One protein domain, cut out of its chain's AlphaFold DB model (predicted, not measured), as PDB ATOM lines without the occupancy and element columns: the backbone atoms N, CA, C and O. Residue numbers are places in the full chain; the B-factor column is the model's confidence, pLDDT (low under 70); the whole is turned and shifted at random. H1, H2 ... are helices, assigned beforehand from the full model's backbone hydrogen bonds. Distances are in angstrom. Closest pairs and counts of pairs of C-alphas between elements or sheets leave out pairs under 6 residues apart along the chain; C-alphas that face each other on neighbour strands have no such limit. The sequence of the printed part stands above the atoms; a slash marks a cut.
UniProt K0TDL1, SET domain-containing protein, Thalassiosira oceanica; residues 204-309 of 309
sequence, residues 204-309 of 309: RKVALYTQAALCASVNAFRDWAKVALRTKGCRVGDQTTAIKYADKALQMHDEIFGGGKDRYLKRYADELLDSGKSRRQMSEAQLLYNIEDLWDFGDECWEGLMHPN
ATOM      1  N   ARG A 204      16.230   7.432  18.743       88.56
ATOM      2  CA  ARG A 204      17.668   7.214  18.551       88.56
ATOM      3  C   ARG A 204      18.222   8.078  17.445       88.56
ATOM      4  O   ARG A 204      19.369   8.496  17.537       88.56
ATOM      5  N   LYS A 205      17.422   8.374  16.421       92.62
ATOM      6  CA  LYS A 205      17.833   9.316  15.381       92.62
ATOM      7  C   LYS A 205      18.024  10.714  15.960       92.62
ATOM      8  O   LYS A 205      19.000  11.356  15.587       92.62
ATOM      9  N   VAL A 206      17.204  11.125  16.936       93.56
ATOM     10  CA  VAL A 206      17.436  12.365  17.700       93.56
ATOM     11  C   VAL A 206      18.836  12.343  18.314       93.56
ATOM     12  O   VAL A 206      19.630  13.218  17.997       93.56
ATOM     13  N   ALA A 207      19.190  11.286  19.056       90.50
ATOM     14  CA  ALA A 207      20.539  11.088  19.606       90.50
ATOM     15  C   ALA A 207      21.653  11.277  18.572       90.50
ATOM     16  O   ALA A 207      22.626  11.992  18.806       90.50
ATOM     17  N   LEU A 208      21.535  10.574  17.441       92.19
ATOM     18  CA  LEU A 208      22.569  10.527  16.414       92.19
ATOM     19  C   LEU A 208      22.773  11.911  15.806       92.19
ATOM     20  O   LEU A 208      23.912  12.349  15.653       92.19
ATOM     21  N   TYR A 209      21.676  12.612  15.515       94.56
ATOM     22  CA  TYR A 209      21.717  13.983  15.033       94.56
ATOM     23  C   TYR A 209      22.296  14.942  16.079       94.56
ATOM     24  O   TYR A 209      23.152  15.752  15.727       94.56
ATOM     25  N   THR A 210      21.936  14.803  17.358       91.56
ATOM     26  CA  THR A 210      22.516  15.594  18.453       91.56
ATOM     27  C   THR A 210      24.032  15.408  18.537       91.56
ATOM     28  O   THR A 210      24.775  16.389  18.582       91.56
ATOM     29  N   GLN A 211      24.523  14.165  18.507       89.25
ATOM     30  CA  GLN A 211      25.961  13.885  18.576       89.25
ATOM     31  C   GLN A 211      26.706  14.367  17.323       89.25
ATOM     32  O   GLN A 211      27.786  14.950  17.430       89.25
ATOM     33  N   ALA A 212      26.121  14.205  16.133       91.12
ATOM     34  CA  ALA A 212      26.697  14.738  14.900       91.12
ATOM     35  C   ALA A 212      26.778  16.274  14.920       91.12
ATOM     36  O   ALA A 212      27.808  16.832  14.536       91.12
ATOM     37  N   ALA A 213      25.740  16.953  15.418       90.44
ATOM     38  CA  ALA A 213      25.718  18.405  15.580       90.44
ATOM     39  C   ALA A 213      26.820  18.885  16.535       90.44
ATOM     40  O   ALA A 213      27.579  19.794  16.200       90.44
ATOM     41  N   LEU A 214      26.962  18.226  17.689       85.44
ATOM     42  CA  LEU A 214      28.029  18.497  18.656       85.44
ATOM     43  C   LEU A 214      29.421  18.266  18.058       85.44
ATOM     44  O   LEU A 214      30.324  19.086  18.225       85.44
ATOM     45  N   CYS A 215      29.611  17.172  17.324       85.31
ATOM     46  CA  CYS A 215      30.892  16.885  16.694       85.31
ATOM     47  C   CYS A 215      31.241  17.913  15.601       85.31
ATOM     48  O   CYS A 215      32.395  18.335  15.493       85.31
ATOM     49  N   ALA A 216      30.256  18.340  14.804       87.06
ATOM     50  CA  ALA A 216      30.433  19.351  13.765       87.06
ATOM     51  C   ALA A 216      30.690  20.754  14.349       87.06
ATOM     52  O   ALA A 216      31.550  21.480  13.844       87.06
ATOM     53  N   SER A 217      30.027  21.125  15.451       83.56
ATOM     54  CA  SER A 217      30.186  22.447  16.077       83.56
ATOM     55  C   SER A 217      31.593  22.663  16.642       83.56
ATOM     56  O   SER A 217      32.162  23.750  16.510       83.56
ATOM     57  N   VAL A 218      32.222  21.616  17.192       77.94
ATOM     58  CA  VAL A 218      33.611  21.703  17.668       77.94
ATOM     59  C   VAL A 218      34.585  21.971  16.516       77.94
ATOM     60  O   VAL A 218      35.568  22.698  16.697       77.94
ATOM     61  N   ASN A 219      34.317  21.431  15.324       71.81
ATOM     62  CA  ASN A 219      35.123  21.717  14.136       71.81
ATOM     63  C   ASN A 219      34.932  23.174  13.678       71.81
ATOM     64  O   ASN A 219      35.921  23.873  13.442       71.81
ATOM     65  N   ALA A 220      33.690  23.674  13.692       71.19
ATOM     66  CA  ALA A 220      33.365  25.059  13.349       71.19
ATOM     67  C   ALA A 220      34.034  26.089  14.282       71.19
ATOM     68  O   ALA A 220      34.692  27.026  13.820       71.19
ATOM     69  N   PHE A 221      33.946  25.895  15.604       67.38
ATOM     70  CA  PHE A 221      34.532  26.821  16.584       67.38
ATOM     71  C   PHE A 221      36.062  26.905  16.470       67.38
ATOM     72  O   PHE A 221      36.669  27.972  16.610       67.38
ATOM     73  N   ARG A 222      36.716  25.775  16.174       63.88
ATOM     74  CA  ARG A 222      38.168  25.730  15.942       63.88
ATOM     75  C   ARG A 222      38.580  26.574  14.748       63.88
ATOM     76  O   ARG A 222      39.620  27.234  14.799       63.88
ATOM     77  N   ASP A 223      37.799  26.532  13.684       63.53
ATOM     78  CA  ASP A 223      38.072  27.298  12.481       63.53
ATOM     79  C   ASP A 223      37.830  28.796  12.710       63.53
ATOM     80  O   ASP A 223      38.675  29.607  12.318       63.53
ATOM     81  N   TRP A 224      36.805  29.169  13.484       60.62
ATOM     82  CA  TRP A 224      36.603  30.557  13.914       60.62
ATOM     83  C   TRP A 224      37.798  31.109  14.706       60.62
ATOM     84  O   TRP A 224      38.299  32.194  14.404       60.62
ATOM     85  N   ALA A 225      38.340  30.340  15.658       60.78
ATOM     86  CA  ALA A 225      39.514  30.759  16.428       60.78
ATOM     87  C   ALA A 225      40.751  31.011  15.536       60.78
ATOM     88  O   ALA A 225      41.553  31.906  15.817       60.78
ATOM     89  N   LYS A 226      40.901  30.275  14.424       61.09
ATOM     90  CA  LYS A 226      41.957  30.523  13.419       61.09
ATOM     91  C   LYS A 226      41.689  31.789  12.595       61.09
ATOM     92  O   LYS A 226      42.637  32.491  12.232       61.09
ATOM     93  N   VAL A 227      40.425  32.106  12.306       58.19
ATOM     94  CA  VAL A 227      40.042  33.347  11.606       58.19
ATOM     95  C   VAL A 227      40.270  34.574  12.471       58.19
ATOM     96  O   VAL A 227      40.854  35.546  11.992       58.19
ATOM     97  N   ALA A 228      39.879  34.519  13.747       60.72
ATOM     98  CA  ALA A 228      40.133  35.588  14.709       60.72
ATOM     99  C   ALA A 228      41.642  35.901  14.822       60.72
ATOM    100  O   ALA A 228      42.036  37.050  15.015       60.72
ATOM    101  N   LEU A 229      42.497  34.899  14.584       62.25
ATOM    102  CA  LEU A 229      43.958  35.019  14.512       62.25
ATOM    103  C   LEU A 229      44.513  35.414  13.122       62.25
ATOM    104  O   LEU A 229      45.714  35.292  12.882       62.25
ATOM    105  N   ARG A 230      43.684  35.942  12.206       52.53
ATOM    106  CA  ARG A 230      44.056  36.438  10.858       52.53
ATOM    107  C   ARG A 230      44.632  35.399   9.885       52.53
ATOM    108  O   ARG A 230      45.174  35.779   8.845       52.53
ATOM    109  N   THR A 231      44.478  34.099  10.131       53.06
ATOM    110  CA  THR A 231      44.769  33.097   9.092       53.06
ATOM    111  C   THR A 231      43.551  32.923   8.183       53.06
ATOM    112  O   THR A 231      42.529  32.379   8.589       53.06
ATOM    113  N   LYS A 232      43.638  33.438   6.947       48.50
ATOM    114  CA  LYS A 232      42.615  33.295   5.895       48.50
ATOM    115  C   LYS A 232      42.409  31.810   5.564       48.50
ATOM    116  O   LYS A 232      43.186  31.252   4.796       48.50
ATOM    117  N   GLY A 233      41.391  31.174   6.143       52.69
ATOM    118  CA  GLY A 233      41.072  29.781   5.814       52.69
ATOM    119  C   GLY A 233      40.036  29.078   6.693       52.69
ATOM    120  O   GLY A 233      40.173  27.873   6.874       52.69
ATOM    121  N   CYS A 234      39.036  29.781   7.242       48.38
ATOM    122  CA  CYS A 234      37.875  29.114   7.857       48.38
ATOM    123  C   CYS A 234      37.168  28.254   6.814       48.38
ATOM    124  O   CYS A 234      36.821  28.777   5.750       48.38
ATOM    125  N   ARG A 235      36.867  26.991   7.120       55.09
ATOM    126  CA  ARG A 235      35.878  26.248   6.342       55.09
ATOM    127  C   ARG A 235      34.491  26.574   6.891       55.09
ATOM    128  O   ARG A 235      34.050  26.008   7.877       55.09
ATOM    129  N   VAL A 236      33.777  27.465   6.201       57.19
ATOM    130  CA  VAL A 236      32.355  27.797   6.461       57.19
ATOM    131  C   VAL A 236      31.442  26.548   6.442       57.19
ATOM    132  O   VAL A 236      30.345  26.563   6.995       57.19
ATOM    133  N   GLY A 237      31.905  25.438   5.852       62.53
ATOM    134  CA  GLY A 237      31.143  24.193   5.738       62.53
ATOM    135  C   GLY A 237      30.770  23.536   7.069       62.53
ATOM    136  O   GLY A 237      29.681  22.979   7.168       62.53
ATOM    137  N   ASP A 238      31.606  23.636   8.105       75.88
ATOM    138  CA  ASP A 238      31.392  22.848   9.328       75.88
ATOM    139  C   ASP A 238      30.275  23.429  10.212       75.88
ATOM    140  O   ASP A 238      29.521  22.677  10.827       75.88
ATOM    141  N   GLN A 239      30.093  24.756  10.211       82.62
ATOM    142  CA  GLN A 239      29.001  25.414  10.942       82.62
ATOM    143  C   GLN A 239      27.638  25.106  10.315       82.62
ATOM    144  O   GLN A 239      26.690  24.779  11.020       82.62
ATOM    145  N   THR A 240      27.558  25.143   8.980       87.00
ATOM    146  CA  THR A 240      26.319  24.824   8.249       87.00
ATOM    147  C   THR A 240      25.883  23.383   8.522       87.00
ATOM    148  O   THR A 240      24.705  23.109   8.738       87.00
ATOM    149  N   THR A 241      26.843  22.453   8.562       89.81
ATOM    150  CA  THR A 241      26.589  21.048   8.903       89.81
ATOM    151  C   THR A 241      26.115  20.886  10.347       89.81
ATOM    152  O   THR A 241      25.179  20.126  10.593       89.81
ATOM    153  N   ALA A 242      26.715  21.615  11.296       88.88
ATOM    154  CA  ALA A 242      26.305  21.576  12.697       88.88
ATOM    155  C   ALA A 242      24.857  22.050  12.886       88.88
ATOM    156  O   ALA A 242      24.066  21.327  13.490       88.88
ATOM    157  N   ILE A 243      24.500  23.200  12.298       88.50
ATOM    158  CA  ILE A 243      23.137  23.758  12.333       88.50
ATOM    159  C   ILE A 243      22.149  22.772  11.705       88.50
ATOM    160  O   ILE A 243      21.167  22.395  12.332       88.50
ATOM    161  N   LYS A 244      22.461  22.239  10.515       94.00
ATOM    162  CA  LYS A 244      21.613  21.251   9.831       94.00
ATOM    163  C   LYS A 244      21.269  20.050  10.719       94.00
ATOM    164  O   LYS A 244      20.128  19.590  10.719       94.00
ATOM    165  N   TYR A 245      22.252  19.492  11.428       94.62
ATOM    166  CA  TYR A 245      22.008  18.353  12.314       94.62
ATOM    167  C   TYR A 245      21.275  18.753  13.596       94.62
ATOM    168  O   TYR A 245      20.400  18.010  14.036       94.62
ATOM    169  N   ALA A 246      21.576  19.927  14.153       91.56
ATOM    170  CA  ALA A 246      20.903  20.462  15.330       91.56
ATOM    171  C   ALA A 246      19.411  20.727  15.070       91.56
ATOM    172  O   ALA A 246      18.572  20.350  15.888       91.56
ATOM    173  N   ASP A 247      19.075  21.299  13.915       93.31
ATOM    174  CA  ASP A 247      17.696  21.532  13.481       93.31
ATOM    175  C   ASP A 247      16.948  20.215  13.305       93.31
ATOM    176  O   ASP A 247      15.822  20.059  13.778       93.31
ATOM    177  N   LYS A 248      17.587  19.223  12.671       96.06
ATOM    178  CA  LYS A 248      16.962  17.915  12.462       96.06
ATOM    179  C   LYS A 248      16.708  17.185  13.783       96.06
ATOM    180  O   LYS A 248      15.636  16.603  13.947       96.06
ATOM    181  N   ALA A 249      17.659  17.238  14.719       94.38
ATOM    182  CA  ALA A 249      17.490  16.699  16.066       94.38
ATOM    183  C   ALA A 249      16.324  17.381  16.794       94.38
ATOM    184  O   ALA A 249      15.451  16.692  17.318       94.38
ATOM    185  N   LEU A 250      16.280  18.717  16.782       94.31
ATOM    186  CA  LEU A 250      15.241  19.494  17.450       94.31
ATOM    187  C   LEU A 250      13.853  19.222  16.861       94.31
ATOM    188  O   LEU A 250      12.920  18.952  17.615       94.31
ATOM    189  N   GLN A 251      13.727  19.228  15.531       95.69
ATOM    190  CA  GLN A 251      12.475  18.919  14.843       95.69
ATOM    191  C   GLN A 251      11.952  17.540  15.260       95.69
ATOM    192  O   GLN A 251      10.820  17.407  15.716       95.69
ATOM    193  N   MET A 252      12.790  16.507  15.141       95.25
ATOM    194  CA  MET A 252      12.389  15.142  15.484       95.25
ATOM    195  C   MET A 252      12.085  14.988  16.974       95.25
ATOM    196  O   MET A 252      11.179  14.247  17.349       95.25
ATOM    197  N   HIS A 253      12.834  15.678  17.834       94.12
ATOM    198  CA  HIS A 253      12.557  15.696  19.260       94.12
ATOM    199  C   HIS A 253      11.182  16.300  19.549       94.12
ATOM    200  O   HIS A 253      10.423  15.714  20.314       94.12
ATOM    201  N   ASP A 254      10.848  17.451  18.966       94.88
ATOM    202  CA  ASP A 254       9.550  18.087  19.191       94.88
ATOM    203  C   ASP A 254       8.395  17.242  18.628       94.88
ATOM    204  O   ASP A 254       7.365  17.094  19.276       94.88
ATOM    205  N   GLU A 255       8.590  16.569  17.494       94.69
ATOM    206  CA  GLU A 255       7.594  15.638  16.948       94.69
ATOM    207  C   GLU A 255       7.350  14.419  17.865       94.69
ATOM    208  O   GLU A 255       6.215  13.965  18.006       94.69
ATOM    209  N   ILE A 256       8.394  13.885  18.514       93.44
ATOM    210  CA  ILE A 256       8.295  12.683  19.367       93.44
ATOM    211  C   ILE A 256       7.870  13.023  20.800       93.44
ATOM    212  O   ILE A 256       7.050  12.331  21.408       93.44
ATOM    213  N   PHE A 257       8.485  14.051  21.374       91.88
ATOM    214  CA  PHE A 257       8.387  14.390  22.788       91.88
ATOM    215  C   PHE A 257       7.588  15.677  23.022       91.88
ATOM    216  O   PHE A 257       7.078  15.872  24.126       91.88
ATOM    217  N   GLY A 258       7.457  16.559  22.033       93.00
ATOM    218  CA  GLY A 258       6.898  17.900  22.201       93.00
ATOM    219  C   GLY A 258       7.768  18.816  23.066       93.00
ATOM    220  O   GLY A 258       8.858  18.456  23.518       93.00
ATOM    221  N   GLY A 259       7.236  19.998  23.382       92.38
ATOM    222  CA  GLY A 259       7.861  20.952  24.307       92.38
ATOM    223  C   GLY A 259       9.016  21.766  23.714       92.38
ATOM    224  O   GLY A 259       9.672  22.494  24.459       92.38
ATOM    225  N   GLY A 260       9.253  21.654  22.407       93.62
ATOM    226  CA  GLY A 260      10.157  22.490  21.631       93.62
ATOM    227  C   GLY A 260      11.605  22.494  22.116       93.62
ATOM    228  O   GLY A 260      12.108  21.532  22.713       93.62
ATOM    229  N   LYS A 261      12.271  23.624  21.852       90.25
ATOM    230  CA  LYS A 261      13.677  23.884  22.193       90.25
ATOM    231  C   LYS A 261      13.932  23.708  23.688       90.25
ATOM    232  O   LYS A 261      14.847  22.984  24.061       90.25
ATOM    233  N   ASP A 262      13.083  24.264  24.547       89.38
ATOM    234  CA  ASP A 262      13.279  24.222  26.002       89.38
ATOM    235  C   ASP A 262      13.352  22.791  26.548       89.38
ATOM    236  O   ASP A 262      14.240  22.453  27.340       89.38
ATOM    237  N   ARG A 263      12.432  21.916  26.112       89.62
ATOM    238  CA  ARG A 263      12.447  20.514  26.538       89.62
ATOM    239  C   ARG A 263      13.657  19.777  25.972       89.62
ATOM    240  O   ARG A 263      14.283  19.024  26.719       89.62
ATOM    241  N   TYR A 264      13.996  20.011  24.705       89.50
ATOM    242  CA  TYR A 264      15.172  19.422  24.064       89.50
ATOM    243  C   TYR A 264      16.461  19.774  24.822       89.50
ATOM    244  O   TYR A 264      17.210  18.882  25.219       89.50
ATOM    245  N   LEU A 265      16.673  21.059  25.120       87.38
ATOM    246  CA  LEU A 265      17.844  21.538  25.857       87.38
ATOM    247  C   LEU A 265      17.934  20.937  27.254       87.38
ATOM    248  O   LEU A 265      19.011  20.538  27.688       87.38
ATOM    249  N   LYS A 266      16.801  20.821  27.949       85.62
ATOM    250  CA  LYS A 266      16.748  20.183  29.265       85.62
ATOM    251  C   LYS A 266      17.069  18.689  29.199       85.62
ATOM    252  O   LYS A 266      17.702  18.171  30.116       85.62
ATOM    253  N   ARG A 267      16.601  17.995  28.159       84.94
ATOM    254  CA  ARG A 267      16.796  16.550  27.987       84.94
ATOM    255  C   ARG A 267      18.250  16.209  27.674       84.94
ATOM    256  O   ARG A 267      18.768  15.283  28.283       84.94
ATOM    257  N   TYR A 268      18.886  16.973  26.788       84.75
ATOM    258  CA  TYR A 268      20.281  16.767  26.380       84.75
ATOM    259  C   TYR A 268      21.269  17.664  27.129       84.75
ATOM    260  O   TYR A 268      22.378  17.908  26.657       84.75
ATOM    261  N   ALA A 269      20.871  18.207  28.284       83.12
ATOM    262  CA  ALA A 269      21.688  19.161  29.019       83.12
ATOM    263  C   ALA A 269      23.069  18.583  29.346       83.12
ATOM    264  O   ALA A 269      24.051  19.291  29.207       83.12
ATOM    265  N   ASP A 270      23.185  17.309  29.720       77.25
ATOM    266  CA  ASP A 270      24.478  16.712  30.077       77.25
ATOM    267  C   ASP A 270      25.424  16.556  28.875       77.25
ATOM    268  O   ASP A 270      26.629  16.803  28.995       77.25
ATOM    269  N   GLU A 271      24.891  16.173  27.714       78.31
ATOM    270  CA  GLU A 271      25.624  16.048  26.454       78.31
ATOM    271  C   GLU A 271      26.073  17.409  25.942       78.31
ATOM    272  O   GLU A 271      27.215  17.571  25.513       78.31
ATOM    273  N   LEU A 272      25.163  18.380  26.011       79.06
ATOM    274  CA  LEU A 272      25.407  19.756  25.626       79.06
ATOM    275  C   LEU A 272      26.445  20.387  26.570       79.06
ATOM    276  O   LEU A 272      27.415  20.964  26.090       79.06
ATOM    277  N   LEU A 273      26.293  20.206  27.891       69.38
ATOM    278  CA  LEU A 273      27.138  20.743  28.975       69.38
ATOM    279  C   LEU A 273      28.521  20.104  29.113       69.38
ATOM    280  O   LEU A 273      29.315  20.599  29.915       69.38
ATOM    281  N   ASP A 274      28.835  19.065  28.327       61.97
ATOM    282  CA  ASP A 274      30.081  18.284  28.398       61.97
ATOM    283  C   ASP A 274      30.494  18.053  29.865       61.97
ATOM    284  O   ASP A 274      31.604  18.377  30.295       61.97
ATOM    285  N   SER A 275      29.558  17.544  30.681       46.44
ATOM    286  CA  SER A 275      29.660  17.534  32.153       46.44
ATOM    287  C   SER A 275      30.724  16.574  32.720       46.44
ATOM    288  O   SER A 275      30.863  16.399  33.939       46.44
ATOM    289  N   GLY A 276      31.577  16.013  31.858       48.66
ATOM    290  CA  GLY A 276      32.823  15.384  32.262       48.66
ATOM    291  C   GLY A 276      33.653  16.378  33.073       48.66
ATOM    292  O   GLY A 276      34.094  17.397  32.553       48.66
ATOM    293  N   LYS A 277      33.878  16.073  34.359       44.91
ATOM    294  CA  LYS A 277      34.535  16.856  35.440       44.91
ATOM    295  C   LYS A 277      35.993  17.294  35.172       44.91
ATOM    296  O   LYS A 277      36.834  17.364  36.067       44.91
ATOM    297  N   SER A 278      36.325  17.617  33.936       44.84
ATOM    298  CA  SER A 278      37.646  17.701  33.351       44.84
ATOM    299  C   SER A 278      37.856  19.066  32.670       44.84
ATOM    300  O   SER A 278      38.375  19.165  31.566       44.84
ATOM    301  N   ARG A 279      37.505  20.129  33.407       49.28
ATOM    302  CA  ARG A 279      38.031  21.513  33.388       49.28
ATOM    303  C   ARG A 279      38.970  21.880  32.222       49.28
ATOM    304  O   ARG A 279      40.188  21.956  32.386       49.28
ATOM    305  N   ARG A 280      38.384  22.283  31.100       41.78
ATOM    306  CA  ARG A 280      38.299  23.715  30.780       41.78
ATOM    307  C   ARG A 280      36.814  24.027  30.694       41.78
ATOM    308  O   ARG A 280      36.166  23.580  29.763       41.78
ATOM    309  N   GLN A 281      36.282  24.690  31.718       45.06
ATOM    310  CA  GLN A 281      34.891  25.127  31.721       45.06
ATOM    311  C   GLN A 281      34.715  26.101  30.552       45.06
ATOM    312  O   GLN A 281      35.169  27.240  30.637       45.06
ATOM    313  N   MET A 282      34.070  25.667  29.469       47.16
ATOM    314  CA  MET A 282      33.149  26.594  28.823       47.16
ATOM    315  C   MET A 282      32.166  26.999  29.918       47.16
ATOM    316  O   MET A 282      31.670  26.138  30.648       47.16
ATOM    317  N   SER A 283      31.992  28.302  30.139       53.53
ATOM    318  CA  SER A 283      30.970  28.736  31.083       53.53
ATOM    319  C   SER A 283      29.620  28.234  30.577       53.53
ATOM    320  O   SER A 283      29.413  28.121  29.370       53.53
ATOM    321  N   GLU A 284      28.706  27.942  31.496       50.00
ATOM    322  CA  GLU A 284      27.315  27.623  31.163       50.00
ATOM    323  C   GLU A 284      26.743  28.666  30.194       50.00
ATOM    324  O   GLU A 284      26.156  28.302  29.189       50.00
ATOM    325  N   ALA A 285      27.074  29.946  30.397       55.88
ATOM    326  CA  ALA A 285      26.747  31.033  29.479       55.88
ATOM    327  C   ALA A 285      27.398  30.916  28.088       55.88
ATOM    328  O   ALA A 285      26.757  31.255  27.111       55.88
ATOM    329  N   GLN A 286      28.648  30.457  27.961       57.06
ATOM    330  CA  GLN A 286      29.311  30.291  26.657       57.06
ATOM    331  C   GLN A 286      28.712  29.129  25.873       57.06
ATOM    332  O   GLN A 286      28.656  29.149  24.651       57.06
ATOM    333  N   LEU A 287      28.320  28.082  26.581       56.34
ATOM    334  CA  LEU A 287      27.706  26.936  25.961       56.34
ATOM    335  C   LEU A 287      26.246  27.197  25.620       56.34
ATOM    336  O   LEU A 287      25.863  26.876  24.508       56.34
ATOM    337  N   LEU A 288      25.475  27.793  26.534       57.16
ATOM    338  CA  LEU A 288      24.142  28.307  26.241       57.16
ATOM    339  C   LEU A 288      24.214  29.295  25.088       57.16
ATOM    340  O   LEU A 288      23.436  29.143  24.174       57.16
ATOM    341  N   TYR A 289      25.219  30.173  25.046       64.88
ATOM    342  CA  TYR A 289      25.477  31.010  23.880       64.88
ATOM    343  C   TYR A 289      25.730  30.165  22.632       64.88
ATOM    344  O   TYR A 289      25.094  30.411  21.637       64.88
ATOM    345  N   ASN A 290      26.594  29.147  22.645       62.66
ATOM    346  CA  ASN A 290      26.856  28.333  21.445       62.66
ATOM    347  C   ASN A 290      25.639  27.508  20.990       62.66
ATOM    348  O   ASN A 290      25.494  27.222  19.810       62.66
ATOM    349  N   ILE A 291      24.816  27.081  21.942       63.31
ATOM    350  CA  ILE A 291      23.542  26.386  21.767       63.31
ATOM    351  C   ILE A 291      22.539  27.360  21.151       63.31
ATOM    352  O   ILE A 291      22.020  27.114  20.073       63.31
ATOM    353  N   GLU A 292      22.304  28.490  21.804       69.06
ATOM    354  CA  GLU A 292      21.467  29.583  21.323       69.06
ATOM    355  C   GLU A 292      21.927  30.017  19.934       69.06
ATOM    356  O   GLU A 292      21.124  29.951  19.029       69.06
ATOM    357  N   ASP A 293      23.213  30.265  19.702       68.19
ATOM    358  CA  ASP A 293      23.823  30.590  18.403       68.19
ATOM    359  C   ASP A 293      23.587  29.480  17.358       68.19
ATOM    360  O   ASP A 293      23.257  29.774  16.215       68.19
ATOM    361  N   LEU A 294      23.659  28.196  17.734       65.50
ATOM    362  CA  LEU A 294      23.328  27.071  16.844       65.50
ATOM    363  C   LEU A 294      21.875  27.100  16.347       65.50
ATOM    364  O   LEU A 294      21.628  26.642  15.234       65.50
ATOM    365  N   TRP A 295      20.939  27.614  17.148       67.19
ATOM    366  CA  TRP A 295      19.501  27.584  16.854       67.19
ATOM    367  C   TRP A 295      18.894  28.958  16.508       67.19
ATOM    368  O   TRP A 295      17.905  29.010  15.788       67.19
ATOM    369  N   ASP A 296      19.489  30.065  16.944       66.06
ATOM    370  CA  ASP A 296      19.010  31.440  16.748       66.06
ATOM    371  C   ASP A 296      19.545  32.033  15.432       66.06
ATOM    372  O   ASP A 296      18.881  32.861  14.813       66.06
ATOM    373  N   PHE A 297      20.689  31.545  14.920       54.12
ATOM    374  CA  PHE A 297      21.130  31.863  13.551       54.12
ATOM    375  C   PHE A 297      20.153  31.353  12.481       54.12
ATOM    376  O   PHE A 297      20.154  31.863  11.356       54.12
ATOM    377  N   GLY A 298      19.344  30.343  12.814       49.88
ATOM    378  CA  GLY A 298      18.287  29.843  11.948       49.88
ATOM    379  C   GLY A 298      17.246  30.924  11.683       49.88
ATOM    380  O   GLY A 298      17.009  31.262  10.524       49.88
ATOM    381  N   ASP A 299      16.663  31.497  12.733       48.66
ATOM    382  CA  ASP A 299      15.507  32.393  12.611       48.66
ATOM    383  C   ASP A 299      15.812  33.646  11.767       48.66
ATOM    384  O   ASP A 299      15.009  34.021  10.911       48.66
ATOM    385  N   GLU A 300      17.011  34.229  11.886       51.59
ATOM    386  CA  GLU A 300      17.415  35.379  11.057       51.59
ATOM    387  C   GLU A 300      17.760  35.000   9.597       51.59
ATOM    388  O   GLU A 300      17.582  35.811   8.683       51.59
ATOM    389  N   CYS A 301      18.230  33.772   9.332       45.56
ATOM    390  CA  CYS A 301      18.518  33.301   7.967       45.56
ATOM    391  C   CYS A 301      17.268  32.795   7.223       45.56
ATOM    392  O   CYS A 301      17.199  32.912   5.995       45.56
ATOM    393  N   TRP A 302      16.283  32.234   7.931       39.25
ATOM    394  CA  TRP A 302      15.068  31.671   7.332       39.25
ATOM    395  C   TRP A 302      14.129  32.753   6.780       39.25
ATOM    396  O   TRP A 302      13.589  32.578   5.683       39.25
ATOM    397  N   GLU A 303      14.003  33.903   7.455       45.12
ATOM    398  CA  GLU A 303      13.211  35.036   6.942       45.12
ATOM    399  C   GLU A 303      13.790  35.618   5.637       45.12
ATOM    400  O   GLU A 303      13.040  36.058   4.763       45.12
ATOM    401  N   GLY A 304      15.112  35.543   5.442       42.88
ATOM    402  CA  GLY A 304      15.778  35.993   4.215       42.88
ATOM    403  C   GLY A 304      15.684  35.022   3.029       42.88
ATOM    404  O   GLY A 304      15.806  35.449   1.881       42.88
ATOM    405  N   LEU A 305      15.465  33.725   3.272       36.84
ATOM    406  CA  LEU A 305      15.426  32.680   2.233       36.84
ATOM    407  C   LEU A 305      14.010  32.364   1.725       36.84
ATOM    408  O   LEU A 305      13.862  31.923   0.586       36.84
ATOM    409  N   MET A 306      12.969  32.611   2.528       33.88
ATOM    410  CA  MET A 306      11.563  32.402   2.137       33.88
ATOM    411  C   MET A 306      10.943  33.597   1.391       33.88
ATOM    412  O   MET A 306       9.890  33.453   0.767       33.88
ATOM    413  N   HIS A 307      11.607  34.757   1.394       39.44
ATOM    414  CA  HIS A 307      11.211  35.941   0.630       39.44
ATOM    415  C   HIS A 307      12.331  36.412  -0.313       39.44
ATOM    416  O   HIS A 307      12.940  37.459  -0.082       39.44
ATOM    417  N   PRO A 308      12.622  35.672  -1.399       38.66
ATOM    418  CA  PRO A 308      13.437  36.221  -2.468       38.66
ATOM    419  C   PRO A 308      12.624  37.320  -3.169       38.66
ATOM    420  O   PRO A 308      11.553  37.049  -3.718       38.66
ATOM    421  N   ASN A 309      13.116  38.559  -3.111       47.75
ATOM    422  CA  ASN A 309      12.677  39.621  -4.021       47.75
ATOM    423  C   ASN A 309      12.942  39.233  -5.480       47.75
ATOM    424  O   ASN A 309      14.014  38.637  -5.742       47.75
TER     425      ASN A 309
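What this domain is: This is residues 204 to 309 of the 309 residues of the protein "SET domain-containing protein" of Thalassiosira oceanica (UniProt K0TDL1). A long helical hairpin, H1 and H2, is crossed by a third long helix, H5, which packs on H2 with residues 294 to 298; beyond that crossing residues 299 to 309, of which 299 to 306 belong to H5, stick out free. The short H3 crosses H2 near its last residues, on the same side of the hairpin as H5, with H4 following it. The printed part has 106 residues with five named helices, H1 to H5 in order, and no named strand: all helix. It is compact, with a radius of gyration of the C-alphas of 14.8 A, and flat, spanning 50 by 44 by 23 A.

How they stand to each other: H1, residues 204 to 228, touches H2, residues 237 to 257, at a shallow tilt of 29 degrees, opposite ways; their closest C-alphas, Ala 213 and Ala 242, are 4.3 A apart. H2 is the hub. With residues 250 to 254 alone it touches H3, residues 260 to 267, about perpendicular at 88 degrees, closest at C-alphas 254 and 260, 5.1 A. H4, residues 269 to 272, is close to but not clearly touching H5, residues 284 to 306; their closest C-alphas, 272 and 287, are 7.5 A apart. Residues 294 to 298 of H5 touch residues 242 to 247 of H2, about perpendicular at 88 degrees, closest at C-alphas 294 and 243, 5.6 A. H1 and H3 are apart. In H2 and H3 every O i to N i+4 pair is within hydrogen-bond range, in H1 20 of 21, in H5 14 of 19; H4 is too short for one.

Where its parts are: H1 begins at C-alpha 204 (17.668, 7.214, 18.551) and is 36.4 A long; H2 measures 30.1 A. H5, 33.4 A, has a kink of 32 degrees near residue 292 and ends at C-alpha 306 (11.563, 32.402, 2.137).

The domain as a whole: The farthest C-alphas, Lys 277 and Asn 309, are 50.5 A apart. The printed part has no cut; the H4 to H5 link is long. Residues 221 to 237 and 273 to 309 have pLDDT under 70.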